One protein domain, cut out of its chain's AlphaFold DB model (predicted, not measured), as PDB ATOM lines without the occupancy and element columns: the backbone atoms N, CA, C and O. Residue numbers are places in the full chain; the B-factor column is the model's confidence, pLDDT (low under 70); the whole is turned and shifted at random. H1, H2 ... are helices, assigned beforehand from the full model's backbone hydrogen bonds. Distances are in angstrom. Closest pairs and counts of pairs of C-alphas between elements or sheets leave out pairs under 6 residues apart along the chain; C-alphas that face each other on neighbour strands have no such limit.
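Overview. This is residues 12 to 87 of the 100 residues of an uncharacterized protein of Thermus tengchongensis (UniProt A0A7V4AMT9). Five helices make a compact cluster: the long H3 forms a base along one side, H1 stands steeply on its earlier half, and H2 packs beside the first part of H1. H4 and H5 make a hairpin at the other end of H3, with H5 side by side with H3 and H4 reaching H1. The printed part has 76 residues with five named helices, H1 to H5 in order, and no named strand: all helix, mostly crossed. It is compact, with a radius of gyration of the C-alphas of 11.3 A and spans of 31 by 26 by 19 A.

Arrangement. Start with H1, residues 12 to 28: its residues 12 to 19 alone touch the hub H3, residues 44 to 60, at a steep tilt of 59 degrees, closest at the C-alphas of Ala 15 and Ala 50, 4.6 A. H2, residues 36 to 42, forms a helical hairpin with H1, whose residues 14 to 18 alone touch it, closest at C-alphas 14 and 41, 5.8 A. H2 touches H3 only at the corner, about perpendicular at 84 degrees, closest at C-alphas 41 and 47, 5.5 A. H4, residues 62 to 68, touches residues 22 to 26 of H1 alone, closest at C-alphas 26 and 68, 6.4 A. H4 and H3 only just touch, only at the corner, with 3 pairs of C-alphas within 8 A, the closest 58 and 65, 5.0 A. H5, residues 75 to 86, touches residues 54 to 60 of H3 alone at a shallow tilt of 23 degrees, the same way, closest at C-alphas 59 and 84, 3.9 A. H4 and H5 form a helical hairpin, closest at C-alphas 65 and 81, 4.4 A. H1 and H5 are apart. In H1, H2, H3, H4 and H5 every O i to N i+4 pair is within hydrogen-bond range.

Along the chain. Find C-alpha 12 at (251.591, 220.580, 276.876); H1 runs 23.5 A from there to C-alpha 28. H2 spans 10.2 A, and H3 runs 24.8 A from C-alpha 44 at (253.402, 231.396, 268.205). H4 spans 9.9 A, and H5 runs 16.6 A to C-alpha 86 at (238.844, 229.399, 296.067).

Size, cuts and confidence. The farthest C-alphas, of Arg 36 and Gly 87, are 32.2 A apart. The printed part has no cut and no long link. Its mean pLDDT is 95.5, and no printed residue is under 70.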
ATOM      1  N   GLU A  12     251.519 221.205 275.561       97.56
ATOM      2  CA  GLU A  12     251.591 220.580 276.876       97.56
ATOM      3  C   GLU A  12     253.001 220.692 277.446       97.56
ATOM      4  O   GLU A  12     253.163 221.062 278.608       97.56
ATOM      5  N   GLY A  13     254.023 220.436 276.621       96.81
ATOM      6  CA  GLY A  13     255.420 220.571 277.022       96.81
ATOM      7  C   GLY A  13     255.776 222.016 277.365       96.81
ATOM      8  O   GLY A  13     256.445 222.270 278.366       96.81
ATOM      9  N   ARG A  14     255.274 222.980 276.583       97.50
ATOM     10  CA  ARG A  14     255.452 224.414 276.863       97.50
ATOM     11  C   ARG A  14     254.759 224.814 278.158       97.50
ATOM     12  O   ARG A  14     255.388 225.439 279.004       97.50
ATOM     13  N   ALA A  15     253.505 224.410 278.343       98.06
ATOM     14  CA  ALA A  15     252.737 224.699 279.547       98.06
ATOM     15  C   ALA A  15     253.388 224.088 280.796       98.06
ATOM     16  O   ALA A  15     253.463 224.747 281.828       98.06
ATOM     17  N   ASN A  16     253.915 222.864 280.701       97.94
ATOM     18  CA  ASN A  16     254.649 222.230 281.798       97.94
ATOM     19  C   ASN A  16     255.927 223.005 282.136       97.94
ATOM     20  O   ASN A  16     256.171 223.284 283.305       97.94
ATOM     21  N   ARG A  17     256.710 223.418 281.128       97.56
ATOM     22  CA  ARG A  17     257.925 224.209 281.369       97.56
ATOM     23  C   ARG A  17     257.616 225.585 281.960       97.56
ATOM     24  O   ARG A  17     258.386 226.051 282.799       97.56
ATOM     25  N   ILE A  18     256.513 226.211 281.537       97.88
ATOM     26  CA  ILE A  18     256.011 227.463 282.119       97.88
ATOM     27  C   ILE A  18     255.681 227.256 283.594       97.88
ATOM     28  O   ILE A  18     256.224 227.969 284.426       97.88
ATOM     29  N   LEU A  19     254.848 226.267 283.930       98.12
ATOM     30  CA  LEU A  19     254.475 225.992 285.321       98.12
ATOM     31  C   LEU A  19     255.693 225.674 286.189       98.12
ATOM     32  O   LEU A  19     255.795 226.187 287.296       98.12
ATOM     33  N   GLN A  20     256.645 224.901 285.664       97.62
ATOM     34  CA  GLN A  20     257.912 224.651 286.342       97.62
ATOM     35  C   GLN A  20     258.672 225.956 286.607       97.62
ATOM     36  O   GLN A  20     259.125 226.169 287.721       97.62
ATOM     37  N   GLY A  21     258.780 226.844 285.615       97.75
ATOM     38  CA  GLY A  21     259.449 228.134 285.786       97.75
ATOM     39  C   GLY A  21     258.753 229.046 286.800       97.75
ATOM     40  O   GLY A  21     259.415 229.720 287.579       97.75
ATOM     41  N   LEU A  22     257.419 229.029 286.839       98.06
ATOM     42  CA  LEU A  22     256.645 229.766 287.841       98.06
ATOM     43  C   LEU A  22     256.860 229.205 289.251       98.06
ATOM     44  O   LEU A  22     257.000 229.974 290.194       98.06
ATOM     45  N   LEU A  23     256.920 227.881 289.403       98.06
ATOM     46  CA  LEU A  23     257.235 227.242 290.684       98.06
ATOM     47  C   LEU A  23     258.678 227.522 291.116       98.06
ATOM     48  O   LEU A  23     258.917 227.796 292.285       98.06
ATOM     49  N   GLU A  24     259.627 227.496 290.180       97.38
ATOM     50  CA  GLU A  24     261.022 227.883 290.411       97.38
ATOM     51  C   GLU A  24     261.114 229.329 290.932       97.38
ATOM     52  O   GLU A  24     261.842 229.601 291.888       97.38
ATOM     53  N   GLU A  25     260.336 230.246 290.353       97.69
ATOM     54  CA  GLU A  25     260.244 231.628 290.828       97.69
ATOM     55  C   GLU A  25     259.603 231.724 292.213       97.69
ATOM     56  O   GLU A  25     260.147 232.392 293.089       97.69
ATOM     57  N   ALA A  26     258.486 231.030 292.437       96.69
ATOM     58  CA  ALA A  26     257.771 231.068 293.708       96.69
ATOM     59  C   ALA A  26     258.588 230.483 294.872       96.69
ATOM     60  O   ALA A  26     258.588 231.035 295.969       96.69
ATOM     61  N   LEU A  27     259.273 229.362 294.644       95.50
ATOM     62  CA  LEU A  27     259.957 228.613 295.699       95.50
ATOM     63  C   LEU A  27     261.395 229.083 295.926       95.50
ATOM     64  O   LEU A  27     261.888 229.010 297.049       95.50
ATOM     65  N   PHE A  28     262.073 229.549 294.873       95.75
ATOM     66  CA  PHE A  28     263.509 229.846 294.919       95.75
ATOM     67  C   PHE A  28     263.861 231.277 294.488       95.75
ATOM     68  O   PHE A  28     265.039 231.629 294.471       95.75
ATOM     69  N   GLY A  29     262.881 232.113 294.128       93.62
ATOM     70  CA  GLY A  29     263.116 233.503 293.720       93.62
ATOM     71  C   GLY A  29     263.808 233.653 292.360       93.62
ATOM     72  O   GLY A  29     264.385 234.701 292.070       93.62
ATOM     73  N   LEU A  30     263.786 232.614 291.521       93.75
ATOM     74  CA  LEU A  30     264.400 232.634 290.192       93.75
ATOM     75  C   LEU A  30     263.521 233.437 289.214       93.75
ATOM     76  O   LEU A  30     262.395 233.024 288.970       93.75
ATOM     77  N   PRO A  31     263.990 234.550 288.612       94.00
ATOM     78  CA  PRO A  31     263.136 235.500 287.885       94.00
ATOM     79  C   PRO A  31     262.686 234.980 286.504       94.00
ATOM     80  O   PRO A  31     263.161 235.424 285.454       94.00
ATOM     81  N   PHE A  32     261.752 234.034 286.486       96.94
ATOM     82  CA  PHE A  32     261.269 233.355 285.292       96.94
ATOM     83  C   PHE A  32     260.301 234.207 284.463       96.94
ATOM     84  O   PHE A  32     260.464 234.281 283.245       96.94
ATOM     85  N   LEU A  33     259.346 234.901 285.085       96.25
ATOM     86  CA  LEU A  33     258.348 235.754 284.423       96.25
ATOM     87  C   LEU A  33     258.983 236.875 283.590       96.25
ATOM     88  O   LEU A  33     258.437 237.298 282.573       96.25
ATOM     89  N   ARG A  34     260.167 237.340 284.002       94.81
ATOM     90  CA  ARG A  34     260.950 238.366 283.291       94.81
ATOM     91  C   ARG A  34     261.949 237.778 282.293       94.81
ATOM     92  O   ARG A  34     262.660 238.523 281.622       94.81
ATOM     93  N   SER A  35     262.036 236.455 282.198       95.81
ATOM     94  CA  SER A  35     263.028 235.783 281.365       95.81
ATOM     95  C   SER A  35     262.646 235.793 279.884       95.81
ATOM     96  O   SER A  35     261.477 235.748 279.498       95.81
ATOM     97  N   ARG A  36     263.666 235.745 279.021       95.69
ATOM     98  CA  ARG A  36     263.471 235.512 277.584       95.69
ATOM     99  C   ARG A  36     262.829 234.150 277.307       95.69
ATOM    100  O   ARG A  36     262.037 234.027 276.380       95.69
ATOM    101  N   LEU A  37     263.150 233.137 278.113       95.50
ATOM    102  CA  LEU A  37     262.585 231.796 277.970       95.50
ATOM    103  C   LEU A  37     261.058 231.824 278.088       95.50
ATOM    104  O   LEU A  37     260.376 231.228 277.262       95.50
ATOM    105  N   PHE A  38     260.528 232.554 279.068       96.44
ATOM    106  CA  PHE A  38     259.088 232.725 279.240       96.44
ATOM    107  C   PHE A  38     258.418 233.308 277.986       96.44
ATOM    108  O   PHE A  38     257.449 232.741 277.479       96.44
ATOM    109  N   GLN A  39     258.992 234.375 277.422       95.88
ATOM    110  CA  GLN A  39     258.483 235.001 276.195       95.88
ATOM    111  C   GLN A  39     258.490 234.027 275.006       95.88
ATOM    112  O   GLN A  39     257.512 233.932 274.264       95.88
ATOM    113  N   GLU A  40     259.567 233.258 274.840       96.38
ATOM    114  CA  GLU A  40     259.683 232.284 273.749       96.38
ATOM    115  C   GLU A  40     258.738 231.080 273.915       96.38
ATOM    116  O   GLU A  40     258.249 230.526 272.923       96.38
ATOM    117  N   LEU A  41     258.426 230.682 275.155       96.12
ATOM    118  CA  LEU A  41     257.455 229.621 275.438       96.12
ATOM    119  C   LEU A  41     256.034 230.036 275.044       96.12
ATOM    120  O   LEU A  41     255.301 229.200 274.513       96.12
ATOM    121  N   LEU A  42     255.679 231.313 275.215       96.31
ATOM    122  CA  LEU A  42     254.374 231.874 274.843       96.31
ATOM    123  C   LEU A  42     254.251 232.259 273.363       96.31
ATOM    124  O   LEU A  42     253.148 232.489 272.861       96.31
ATOM    125  N   ARG A  43     255.359 232.287 272.622       94.94
ATOM    126  CA  ARG A  43     255.353 232.707 271.221       94.94
ATOM    127  C   ARG A  43     254.681 231.682 270.298       94.94
ATOM    128  O   ARG A  43     254.853 230.468 270.422       94.94
ATOM    129  N   GLY A  44     253.977 232.195 269.289       94.94
ATOM    130  CA  GLY A  44     253.402 231.396 268.205       94.94
ATOM    131  C   GLY A  44     252.134 230.627 268.594       94.94
ATOM    132  O   GLY A  44     251.533 230.851 269.642       94.94
ATOM    133  N   ARG A  45     251.693 229.726 267.707       95.50
ATOM    134  CA  ARG A  45     250.445 228.962 267.885       95.50
ATOM    135  C   ARG A  45     250.487 228.062 269.119       95.50
ATOM    136  O   ARG A  45     249.536 228.054 269.895       95.50
ATOM    137  N   GLU A  46     251.586 227.337 269.301       94.88
ATOM    138  CA  GLU A  46     251.726 226.400 270.420       94.88
ATOM    139  C   GLU A  46     251.861 227.131 271.757       94.88
ATOM    140  O   GLU A  46     251.338 226.652 272.756       94.88
ATOM    141  N   GLY A  47     252.475 228.319 271.775       95.38
ATOM    142  CA  GLY A  47     252.544 229.162 272.967       95.38
ATOM    143  C   GLY A  47     251.180 229.688 273.419       95.38
ATOM    144  O   GLY A  47     250.840 229.555 274.589       95.38
ATOM    145  N   ARG A  48     250.331 230.150 272.489       95.81
ATOM    146  CA  ARG A  48     248.937 230.527 272.809       95.81
ATOM    147  C   ARG A  48     248.112 229.354 273.344       95.81
ATOM    148  O   ARG A  48     247.294 229.512 274.243       95.81
ATOM    149  N   ARG A  49     248.322 228.149 272.804       97.31
ATOM    150  CA  ARG A  49     247.680 226.933 273.331       97.31
ATOM    151  C   ARG A  49     248.202 226.584 274.723       97.31
ATOM    152  O   ARG A  49     247.416 226.213 275.589       97.31
ATOM    153  N   ALA A  50     249.505 226.735 274.945       97.44
ATOM    154  CA  ALA A  50     250.122 226.528 276.247       97.44
ATOM    155  C   ALA A  50     249.570 227.501 277.296       97.44
ATOM    156  O   ALA A  50     249.273 227.078 278.407       97.44
ATOM    157  N   GLU A  51     249.356 228.767 276.937       97.44
ATOM    158  CA  GLU A  51     248.740 229.776 277.805       97.44
ATOM    159  C   GLU A  51     247.355 229.340 278.309       97.44
ATOM    160  O   GLU A  51     247.087 229.377 279.512       97.44
ATOM    161  N   ALA A  52     246.502 228.840 277.410       97.06
ATOM    162  CA  ALA A  52     245.191 228.308 277.781       97.06
ATOM    163  C   ALA A  52     245.298 227.072 278.696       97.06
ATOM    164  O   ALA A  52     244.511 226.920 279.634       97.06
ATOM    165  N   LEU A  53     246.283 226.198 278.458       98.06
ATOM    166  CA  LEU A  53     246.540 225.027 279.305       98.06
ATOM    167  C   LEU A  53     247.032 225.414 280.704       98.06
ATOM    168  O   LEU A  53     246.613 224.791 281.679       98.06
ATOM    169  N   VAL A  54     247.884 226.437 280.817       98.31
ATOM    170  CA  VAL A  54     248.334 226.986 282.105       98.31
ATOM    171  C   VAL A  54     247.134 227.512 282.886       98.31
ATOM    172  O   VAL A  54     246.903 227.059 284.004       98.31
ATOM    173  N   ALA A  55     246.307 228.366 282.276       97.81
ATOM    174  CA  ALA A  55     245.103 228.889 282.921       97.81
ATOM    175  C   ALA A  55     244.141 227.767 283.356       97.81
ATOM    176  O   ALA A  55     243.622 227.781 284.469       97.81
ATOM    177  N   ARG A  56     243.928 226.749 282.510       97.25
ATOM    178  CA  ARG A  56     243.101 225.584 282.864       97.25
ATOM    179  C   ARG A  56     243.647 224.835 284.083       97.25
ATOM    180  O   ARG A  56     242.859 224.421 284.926       97.25
ATOM    181  N   ARG A  57     244.965 224.644 284.177       97.56
ATOM    182  CA  ARG A  57     245.596 223.951 285.313       97.56
ATOM    183  C   ARG A  57     245.529 224.766 286.594       97.56
ATOM    184  O   ARG A  57     245.212 224.194 287.626       97.56
ATOM    185  N   LEU A  58     245.731 226.080 286.510       96.88
ATOM    186  CA  LEU A  58     245.562 226.980 287.651       96.88
ATOM    187  C   LEU A  58     244.143 226.909 288.227       96.88
ATOM    188  O   LEU A  58     243.996 226.869 289.436       96.88
ATOM    189  N   ARG A  59     243.101 226.811 287.393       95.50
ATOM    190  CA  ARG A  59     241.724 226.616 287.888       95.50
ATOM    191  C   ARG A  59     241.492 225.254 288.542       95.50
ATOM    192  O   ARG A  59     240.652 225.136 289.424       95.50
ATOM    193  N   ALA A  60     242.163 224.217 288.045       94.31
ATOM    194  CA  ALA A  60     241.895 222.831 288.424       94.31
ATOM    195  C   ALA A  60     242.676 222.366 289.661       94.31
ATOM    196  O   ALA A  60     242.238 221.426 290.320       94.31
ATOM    197  N   ASP A  61     243.821 222.982 289.953       94.56
ATOM    198  CA  ASP A  61     244.705 222.605 291.056       94.56
ATOM    199  C   ASP A  61     244.795 223.749 292.081       94.56
ATOM    200  O   ASP A  61     245.536 224.714 291.862       94.56
ATOM    201  N   PRO A  62     244.067 223.653 293.212       93.19
ATOM    202  CA  PRO A  62     244.072 224.688 294.241       93.19
ATOM    203  C   PRO A  62     245.443 224.915 294.882       93.19
ATOM    204  O   PRO A  62     245.774 226.044 295.234       93.19
ATOM    205  N   ILE A  63     246.269 223.868 294.997       92.31
ATOM    206  CA  ILE A  63     247.598 223.954 295.618       92.31
ATOM    207  C   ILE A  63     248.510 224.771 294.721       92.31
ATOM    208  O   ILE A  63     249.155 225.720 295.171       92.31
ATOM    209  N   LEU A  64     248.543 224.410 293.439       95.19
ATOM    210  CA  LEU A  64     249.300 225.131 292.428       95.19
ATOM    211  C   LEU A  64     248.841 226.590 292.358       95.19
ATOM    212  O   LEU A  64     249.669 227.499 292.361       95.19
ATOM    213  N   ALA A  65     247.529 226.815 292.344       95.75
ATOM    214  CA  ALA A  65     246.941 228.144 292.304       95.75
ATOM    215  C   ALA A  65     247.368 229.000 293.503       95.75
ATOM    216  O   ALA A  65     247.871 230.107 293.319       95.75
ATOM    217  N   GLN A  66     247.234 228.460 294.716       93.62
ATOM    218  CA  GLN A  66     247.606 229.133 295.957       93.62
ATOM    219  C   GLN A  66     249.108 229.428 296.014       93.62
ATOM    220  O   GLN A  66     249.503 230.518 296.430       93.62
ATOM    221  N   THR A  67     249.931 228.486 295.547       95.38
ATOM    222  CA  THR A  67     251.394 228.620 295.501       95.38
ATOM    223  C   THR A  67     251.824 229.756 294.579       95.38
ATOM    224  O   THR A  67     252.785 230.451 294.874       95.38
ATOM    225  N   LEU A  68     251.122 229.968 293.466       96.44
ATOM    226  CA  LEU A  68     251.518 230.953 292.457       96.44
ATOM    227  C   LEU A  68     250.814 232.311 292.613       96.44
ATOM    228  O   LEU A  68     251.195 233.269 291.943       96.44
ATOM    229  N   LEU A  69     249.808 232.419 293.489       93.44
ATOM    230  CA  LEU A  69     248.918 233.584 293.582       93.44
ATOM    231  C   LEU A  69     249.633 234.896 293.941       93.44
ATOM    232  O   LEU A  69     249.171 235.970 293.553       93.44
ATOM    233  N   PHE A  70     250.745 234.819 294.677       93.19
ATOM    234  CA  PHE A  70     251.512 235.996 295.091       93.19
ATOM    235  C   PHE A  70     252.450 236.529 293.998       93.19
ATOM    236  O   PHE A  70     252.950 237.649 294.115       93.19
ATOM    237  N   LEU A  71     252.706 235.749 292.944       96.38
ATOM    238  CA  LEU A  71     253.552 236.183 291.839       96.38
ATOM    239  C   LEU A  71     252.842 237.240 290.978       96.38
ATOM    240  O   LEU A  71     251.610 237.251 290.879       96.38
ATOM    241  N   PRO A  72     253.595 238.106 290.273       95.75
ATOM    242  CA  PRO A  72     253.036 239.084 289.341       95.75
ATOM    243  C   PRO A  72     252.599 238.418 288.022       95.75
ATOM    244  O   PRO A  72     253.104 238.735 286.946       95.75
ATOM    245  N   LEU A  73     251.659 237.474 288.105       96.19
ATOM    246  CA  LEU A  73     251.137 236.726 286.963       96.19
ATOM    247  C   LEU A  73     250.407 237.646 285.961       96.19
ATOM    248  O   LEU A  73     249.821 238.654 286.384       96.19
ATOM    249  N   PRO A  74     250.364 237.273 284.663       94.75
ATOM    250  CA  PRO A  74     249.445 237.863 283.689       94.75
ATOM    251  C   PRO A  74     247.994 237.828 284.187       94.75
ATOM    252  O   PRO A  74     247.601 236.870 284.854       94.75
ATOM    253  N   GLU A  75     247.181 238.831 283.837       94.94
ATOM    254  CA  GLU A  75     245.839 239.006 284.426       94.94
ATOM    255  C   GLU A  75     244.947 237.767 284.252       94.94
ATOM    256  O   GLU A  75     244.408 237.255 285.229       94.94
ATOM    257  N   ALA A  76     244.906 237.190 283.048       94.12
ATOM    258  CA  ALA A  76     244.132 235.978 282.773       94.12
ATOM    259  C   ALA A  76     244.553 234.773 283.642       94.12
ATOM    260  O   ALA A  76     243.741 233.907 283.967       94.12
ATOM    261  N   TRP A  77     245.831 234.693 284.022       97.31
ATOM    262  CA  TRP A  77     246.337 233.636 284.902       97.31
ATOM    263  C   TRP A  77     246.084 233.951 286.368       97.31
ATOM    264  O   TRP A  77     245.818 233.037 287.141       97.31
ATOM    265  N   ARG A  78     246.123 235.229 286.754       97.00
ATOM    266  CA  ARG A  78     245.757 235.674 288.100       97.00
ATOM    267  C   ARG A  78     244.292 235.371 288.399       97.00
ATOM    268  O   ARG A  78     243.995 234.854 289.470       97.00
ATOM    269  N   GLU A  79     243.391 235.648 287.460       96.44
ATOM    270  CA  GLU A  79     241.974 235.284 287.572       96.44
ATOM    271  C   GLU A  79     241.803 233.767 287.716       96.44
ATOM    272  O   GLU A  79     241.184 233.304 288.673       96.44
ATOM    273  N   ALA A  80     242.450 232.989 286.842       96.44
ATOM    274  CA  ALA A  80     242.434 231.531 286.911       96.44
ATOM    275  C   ALA A  80     242.980 230.981 288.243       96.44
ATOM    276  O   ALA A  80     242.413 230.044 288.801       96.44
ATOM    277  N   ALA A  81     244.057 231.565 288.775       95.69
ATOM    278  CA  ALA A  81     244.625 231.182 290.063       95.69
ATOM    279  C   ALA A  81     243.709 231.575 291.233       95.69
ATOM    280  O   ALA A  81     243.569 230.815 292.185       95.69
ATOM    281  N   ARG A  82     243.024 232.724 291.176       95.06
ATOM    282  CA  ARG A  82     242.017 233.089 292.187       95.06
ATOM    283  C   ARG A  82     240.851 232.106 292.199       95.06
ATOM    284  O   ARG A  82     240.403 231.714 293.272       95.06
ATOM    285  N   GLU A  83     240.365 231.714 291.024       93.75
ATOM    286  CA  GLU A  83     239.319 230.696 290.894       93.75
ATOM    287  C   GLU A  83     239.772 229.349 291.468       93.75
ATOM    288  O   GLU A  83     239.056 228.765 292.278       93.75
ATOM    289  N   GLY A  84     240.980 228.896 291.115       93.12
ATOM    290  CA  GLY A  84     241.542 227.648 291.634       93.12
ATOM    291  C   GLY A  84     241.759 227.662 293.145       93.12
ATOM    292  O   GLY A  84     241.364 226.720 293.826       93.12
ATOM    293  N   ALA A  85     242.310 228.749 293.693       90.69
ATOM    294  CA  ALA A  85     242.566 228.892 295.127       90.69
ATOM    295  C   ALA A  85     241.269 228.899 295.956       90.69
ATOM    296  O   ALA A  85     241.220 228.319 297.035       90.69
ATOM    297  N   ARG A  86     240.178 229.483 295.435       86.75
ATOM    298  CA  ARG A  86     238.844 229.399 296.067       86.75
ATOM    299  C   ARG A  86     238.289 227.975 296.101       86.75
ATOM    300  O   ARG A  86     237.450 227.671 296.943       86.75
ATOM    301  N   GLY A  87     238.720 227.126 295.171       72.44
ATOM    302  CA  GLY A  87     238.363 225.713 295.119       72.44
ATOM    303  C   GLY A  87     239.052 224.855 296.182       72.44
ATOM    304  O   GLY A  87     238.738 223.665 296.270       72.44
TER     305      GLY A  87